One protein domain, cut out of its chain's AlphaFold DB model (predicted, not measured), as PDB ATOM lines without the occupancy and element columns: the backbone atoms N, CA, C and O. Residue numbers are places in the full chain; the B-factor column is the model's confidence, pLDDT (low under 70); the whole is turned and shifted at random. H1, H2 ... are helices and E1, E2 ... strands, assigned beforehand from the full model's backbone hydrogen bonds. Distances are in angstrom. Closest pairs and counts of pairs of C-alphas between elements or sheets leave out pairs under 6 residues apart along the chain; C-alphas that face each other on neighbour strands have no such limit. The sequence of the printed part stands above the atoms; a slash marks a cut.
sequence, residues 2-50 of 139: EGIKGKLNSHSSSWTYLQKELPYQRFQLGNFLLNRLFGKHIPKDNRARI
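Overview. This is residues 2 to 50 of the 139 residues of the protein "Acyl-CoA thioesterase" of Streptococcus sp. (UniProt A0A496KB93). This loose model has little regular structure: a two-strand hairpin, E1 and E2, lies toward one end of a long open loop and one helix, H1, at the other. Residues 2 to 14 curl round at the hairpin end, and residues 39 to 50 fold back from H1 toward the hairpin. The printed part has 49 residues, 16 of them in named elements in the order E1, E2, H1, class mixed; the sheet E1 - E2 is antiparallel. The radius of gyration of the C-alphas is 13.8 A, and the spans are 41 by 21 by 10 A.

Along the chain. E1 is residues 15 to 17, from C-alpha 15 at (171.469, 239.941, 356.057). E2 is residues 20 to 22. H1 is residues 29 to 38, 13.9 A long, ending at C-alpha 38 (176.251, 210.384, 363.752).

Arrangement. E1 and E2 form a hairpin, at 156 degrees; N 17 and O 20 are within hydrogen-bond range at 2.9 A. E1 and H1 are apart. In H1 every O i to N i+4 pair is within hydrogen-bond range.

Size, cuts and confidence. The C-alphas of Lys 7 and Phe 38, the two farthest apart, are 42.0 A apart. The printed part has no cut and no long link between named elements. Residues 2 to 14 have pLDDT under 70.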
ATOM      1  N   GLU A   2     177.887 242.029 350.102       42.62
ATOM      2  CA  GLU A   2     177.737 241.206 351.300       42.62
ATOM      3  C   GLU A   2     178.797 241.629 352.311       42.62
ATOM      4  O   GLU A   2     179.995 241.614 352.026       42.62
ATOM      5  N   GLY A   3     178.331 242.049 353.482       52.03
ATOM      6  CA  GLY A   3     179.177 242.143 354.645       52.03
ATOM      7  C   GLY A   3     180.237 243.240 354.619       52.03
ATOM      8  O   GLY A   3     181.396 242.930 354.866       52.03
ATOM      9  N   ILE A   4     179.871 244.509 354.432       54.75
ATOM     10  CA  ILE A   4     180.714 245.646 354.849       54.75
ATOM     11  C   ILE A   4     180.100 246.258 356.114       54.75
ATOM     12  O   ILE A   4     178.960 246.714 356.093       54.75
ATOM     13  N   LYS A   5     180.861 246.287 357.213       57.22
ATOM     14  CA  LYS A   5     180.497 246.968 358.462       57.22
ATOM     15  C   LYS A   5     181.333 248.241 358.587       57.22
ATOM     16  O   LYS A   5     182.499 248.210 358.982       57.22
ATOM     17  N   GLY A   6     180.754 249.381 358.211       68.44
ATOM     18  CA  GLY A   6     181.478 250.654 358.158       68.44
ATOM     19  C   GLY A   6     182.468 250.702 356.987       68.44
ATOM     20  O   GLY A   6     182.043 250.689 355.838       68.44
ATOM     21  N   LYS A   7     183.779 250.774 357.264       63.22
ATOM     22  CA  LYS A   7     184.853 250.775 356.242       63.22
ATOM     23  C   LYS A   7     185.536 249.413 356.046       63.22
ATOM     24  O   LYS A   7     186.465 249.318 355.251       63.22
ATOM     25  N   LEU A   8     185.128 248.382 356.787       51.12
ATOM     26  CA  LEU A   8     185.780 247.070 356.794       51.12
ATOM     27  C   LEU A   8     184.808 245.964 356.389       51.12
ATOM     28  O   LEU A   8     183.602 246.058 356.623       51.12
ATOM     29  N   ASN A   9     185.355 244.886 355.832       54.94
ATOM     30  CA  ASN A   9     184.600 243.668 355.580       54.94
ATOM     31  C   ASN A   9     184.181 243.052 356.926       54.94
ATOM     32  O   ASN A   9     184.998 242.843 357.815       54.94
ATOM     33  N   SER A  10     182.897 242.761 357.080       60.38
ATOM     34  CA  SER A  10     182.269 242.173 358.269       60.38
ATOM     35  C   SER A  10     182.708 240.729 358.551       60.38
ATOM     36  O   SER A  10     182.400 240.206 359.615       60.38
ATOM     37  N   HIS A  11     183.417 240.083 357.613       58.09
ATOM     38  CA  HIS A  11     183.844 238.677 357.679       58.09
ATOM     39  C   HIS A  11     182.700 237.670 357.932       58.09
ATOM     40  O   HIS A  11     182.950 236.509 358.263       58.09
ATOM     41  N   SER A  12     181.450 238.094 357.733       57.41
ATOM     42  CA  SER A  12     180.244 237.288 357.892       57.41
ATOM     43  C   SER A  12     179.192 237.718 356.871       57.41
ATOM     44  O   SER A  12     178.904 238.906 356.761       57.41
ATOM     45  N   SER A  13     178.584 236.776 356.149       58.38
ATOM     46  CA  SER A  13     177.418 237.063 355.303       58.38
ATOM     47  C   SER A  13     176.195 237.301 356.195       58.38
ATOM     48  O   SER A  13     175.429 236.380 356.475       58.38
ATOM     49  N   SER A  14     176.050 238.513 356.729       66.69
ATOM     50  CA  SER A  14     174.859 238.928 357.467       66.69
ATOM     51  C   SER A  14     173.835 239.560 356.528       66.69
ATOM     52  O   SER A  14     174.175 240.281 355.587       66.69
ATOM     53  N   TRP A  15     172.554 239.280 356.777       78.00
ATOM     54  CA  TRP A  15     171.469 239.941 356.057       78.00
ATOM     55  C   TRP A  15     171.228 241.307 356.692       78.00
ATOM     56  O   TRP A  15     171.066 241.403 357.906       78.00
ATOM     57  N   THR A  16     171.177 242.369 355.891       81.94
ATOM     58  CA  THR A  16     170.910 243.726 356.388       81.94
ATOM     59  C   THR A  16     169.686 244.327 355.720       81.94
ATOM     60  O   THR A  16     169.598 244.339 354.494       81.94
ATOM     61  N   TYR A  17     168.775 244.893 356.509       81.25
ATOM     62  CA  TYR A  17     167.608 245.622 356.019       81.25
ATOM     63  C   TYR A  17     167.339 246.841 356.906       81.25
ATOM     64  O   TYR A  17     167.229 246.707 358.122       81.25
ATOM     65  N   LEU A  18     167.248 248.037 356.311       84.06
ATOM     66  CA  LEU A  18     167.009 249.304 357.026       84.06
ATOM     67  C   LEU A  18     167.923 249.495 358.255       84.06
ATOM     68  O   LEU A  18     167.449 249.778 359.352       84.06
ATOM     69  N   GLN A  19     169.234 249.292 358.078       80.31
ATOM     70  CA  GLN A  19     170.261 249.371 359.135       80.31
ATOM     71  C   GLN A  19     170.132 248.327 360.263       80.31
ATOM     72  O   GLN A  19     170.936 248.334 361.193       80.31
ATOM     73  N   LYS A  20     169.169 247.403 360.182       81.12
ATOM     74  CA  LYS A  20     169.085 246.236 361.063       81.12
ATOM     75  C   LYS A  20     169.847 245.083 360.435       81.12
ATOM     76  O   LYS A  20     169.690 244.806 359.247       81.12
ATOM     77  N   GLU A  21     170.663 244.422 361.240       83.69
ATOM     78  CA  GLU A  21     171.455 243.262 360.846       83.69
ATOM     79  C   GLU A  21     170.828 242.003 361.449       83.69
ATOM     80  O   GLU A  21     170.545 241.961 362.648       83.69
ATOM     81  N   LEU A  22     170.606 240.986 360.620       85.56
ATOM     82  CA  LEU A  22     170.327 239.631 361.064       85.56
ATOM     83  C   LEU A  22     171.675 238.917 361.249       85.56
ATOM     84  O   LEU A  22     172.423 238.782 360.272       85.56
ATOM     85  N   PRO A  23     172.007 238.473 362.474       84.69
ATOM     86  CA  PRO A  23     173.238 237.747 362.749       84.69
ATOM     87  C   PRO A  23     173.429 236.546 361.820       84.69
ATOM     88  O   PRO A  23     172.489 235.817 361.521       84.69
ATOM     89  N   TYR A  24     174.667 236.315 361.393       82.50
ATOM     90  CA  TYR A  24     175.028 235.149 360.594       82.50
ATOM     91  C   TYR A  24     175.259 233.924 361.488       82.50
ATOM     92  O   TYR A  24     176.105 233.955 362.387       82.50
ATOM     93  N   GLN A  25     174.573 232.813 361.206       84.19
ATOM     94  CA  GLN A  25     174.920 231.521 361.793       84.19
ATOM     95  C   GLN A  25     176.123 230.926 361.053       84.19
ATOM     96  O   GLN A  25     176.017 230.451 359.924       84.19
ATOM     97  N   ARG A  26     177.283 230.925 361.714       80.69
ATOM     98  CA  ARG A  26     178.524 230.420 361.122       80.69
ATOM     99  C   ARG A  26     178.445 228.922 360.833       80.69
ATOM    100  O   ARG A  26     178.211 228.128 361.742       80.69
ATOM    101  N   PHE A  27     178.752 228.540 359.595       81.50
ATOM    102  CA  PHE A  27     178.958 227.141 359.233       81.50
ATOM    103  C   PHE A  27     180.133 226.536 360.016       81.50
ATOM    104  O   PHE A  27     181.245 227.075 360.014       81.50
ATOM    105  N   GLN A  28     179.890 225.411 360.687       82.88
ATOM    106  CA  GLN A  28     180.895 224.686 361.462       82.88
ATOM    107  C   GLN A  28     181.123 223.314 360.832       82.88
ATOM    108  O   GLN A  28     180.336 222.392 361.044       82.88
ATOM    109  N   LEU A  29     182.224 223.171 360.084       82.62
ATOM    110  CA  LEU A  29     182.552 221.939 359.356       82.62
ATOM    111  C   LEU A  29     182.585 220.706 360.274       82.62
ATOM    112  O   LEU A  29     182.099 219.649 359.893       82.62
ATOM    113  N   GLY A  30     183.099 220.849 361.501       85.00
ATOM    114  CA  GLY A  30     183.108 219.766 362.489       85.00
ATOM    115  C   GLY A  30     181.701 219.279 362.847       85.00
ATOM    116  O   GLY A  30     181.442 218.080 362.804       85.00
ATOM    117  N   ASN A  31     180.769 220.198 363.119       84.38
ATOM    118  CA  ASN A  31     179.377 219.839 363.410       84.38
ATOM    119  C   ASN A  31     178.682 219.239 362.190       84.38
ATOM    120  O   ASN A  31     177.923 218.294 362.346       84.38
ATOM    121  N   PHE A  32     178.966 219.752 360.992       83.12
ATOM    122  CA  PHE A  32     178.451 219.190 359.746       83.12
ATOM    123  C   PHE A  32     178.914 217.740 359.541       83.12
ATOM    124  O   PHE A  32     178.098 216.857 359.287       83.12
ATOM    125  N   LEU A  33     180.209 217.458 359.722       84.62
ATOM    126  CA  LEU A  33     180.745 216.098 359.617       84.62
ATOM    127  C   LEU A  33     180.165 215.172 360.696       84.62
ATOM    128  O   LEU A  33     179.808 214.035 360.398       84.62
ATOM    129  N   LEU A  34     180.028 215.653 361.937       84.62
ATOM    130  CA  LEU A  34     179.423 214.889 363.031       84.62
ATOM    131  C   LEU A  34     177.931 214.622 362.811       84.62
ATOM    132  O   LEU A  34     177.463 213.533 363.128       84.62
ATOM    133  N   ASN A  35     177.186 215.587 362.277       83.50
ATOM    134  CA  ASN A  35     175.795 215.404 361.882       83.50
ATOM    135  C   ASN A  35     175.686 214.338 360.786       83.50
ATOM    136  O   ASN A  35     174.939 213.379 360.943       83.50
ATOM    137  N   ARG A  36     176.519 214.426 359.745       79.81
ATOM    138  CA  ARG A  36     176.515 213.466 358.639       79.81
ATOM    139  C   ARG A  36     176.880 212.039 359.061       79.81
ATOM    140  O   ARG A  36     176.351 211.088 358.499       79.81
ATOM    141  N   LEU A  37     177.803 211.882 360.014       83.25
ATOM    142  CA  LEU A  37     178.272 210.568 360.476       83.25
ATOM    143  C   LEU A  37     177.423 209.979 361.610       83.25
ATOM    144  O   LEU A  37     177.278 208.763 361.686       83.25
ATOM    145  N   PHE A  38     176.889 210.818 362.502       83.38
ATOM    146  CA  PHE A  38     176.251 210.384 363.752       83.38
ATOM    147  C   PHE A  38     174.826 210.919 363.948       83.38
ATOM    148  O   PHE A  38     174.268 210.761 365.032       83.38
ATOM    149  N   GLY A  39     174.248 211.613 362.963       76.44
ATOM    150  CA  GLY A  39     172.911 212.214 363.056       76.44
ATOM    151  C   GLY A  39     172.787 213.303 364.127       76.44
ATOM    152  O   GLY A  39     171.683 213.639 364.550       76.44
ATOM    153  N   LYS A  40     173.908 213.841 364.633       76.88
ATOM    154  CA  LYS A  40     173.886 214.845 365.706       76.88
ATOM    155  C   LYS A  40     173.241 216.141 365.231       76.88
ATOM    156  O   LYS A  40     173.589 216.662 364.177       76.88
ATOM    157  N   HIS A  41     172.354 216.701 366.047       77.88
ATOM    158  CA  HIS A  41     171.734 217.989 365.759       77.88
ATOM    159  C   HIS A  41     172.780 219.114 365.722       77.88
ATOM    160  O   HIS A  41     173.611 219.227 366.627       77.88
ATOM    161  N   ILE A  42     172.723 219.956 364.691       79.06
ATOM    162  CA  ILE A  42     173.564 221.151 364.585       79.06
ATOM    163  C   ILE A  42     172.886 222.270 365.389       79.06
ATOM    164  O   ILE A  42     171.760 222.637 365.051       79.06
ATOM    165  N   PRO A  43     173.538 222.838 366.424       81.38
ATOM    166  CA  PRO A  43     172.959 223.926 367.204       81.38
ATOM    167  C   PRO A  43     172.559 225.104 366.310       81.38
ATOM    168  O   PRO A  43     173.357 225.554 365.484       81.38
ATOM    169  N   LYS A  44     171.333 225.604 366.484       83.69
ATOM    170  CA  LYS A  44     170.803 226.768 365.762       83.69
ATOM    171  C   LYS A  44     170.908 228.023 366.631       83.69
ATOM    172  O   LYS A  44     170.569 227.981 367.812       83.69
ATOM    173  N   ASP A  45     171.373 229.135 366.062       87.00
ATOM    174  CA  ASP A  45     171.343 230.433 366.748       87.00
ATOM    175  C   ASP A  45     169.993 231.101 366.479       87.00
ATOM    176  O   ASP A  45     169.748 231.622 365.393       87.00
ATOM    177  N   ASN A  46     169.116 231.120 367.484       85.94
ATOM    178  CA  ASN A  46     167.787 231.723 367.366       85.94
ATOM    179  C   ASN A  46     167.826 233.213 366.983       85.94
ATOM    180  O   ASN A  46     166.854 233.720 366.430       85.94
ATOM    181  N   ARG A  47     168.935 233.922 367.243       87.06
ATOM    182  CA  ARG A  47     169.094 235.331 366.848       87.06
ATOM    183  C   ARG A  47     169.315 235.487 365.346       87.06
ATOM    184  O   ARG A  47     168.987 236.534 364.807       87.06
ATOM    185  N   ALA A  48     169.861 234.464 364.690       87.62
ATOM    186  CA  ALA A  48     170.083 234.414 363.246       87.62
ATOM    187  C   ALA A  48     168.830 233.976 362.463       87.62
ATOM    188  O   ALA A  48     168.858 233.900 361.235       87.62
ATOM    189  N   ARG A  49     167.729 233.660 363.159       88.81
ATOM    190  CA  ARG A  49     166.496 233.174 362.542       88.81
ATOM    191  C   ARG A  49     165.741 234.314 361.864       88.81
ATOM    192  O   ARG A  49     165.462 235.340 362.482       88.81
ATOM    193  N   ILE A  50     165.360 234.105 360.606       89.81
ATOM    194  CA  ILE A  50     164.449 235.007 359.897       89.81
ATOM    195  C   ILE A  50     163.094 234.974 360.609       89.81
ATOM    196  O   ILE A  50     162.545 233.908 360.877       89.81
TER     197      ILE A  50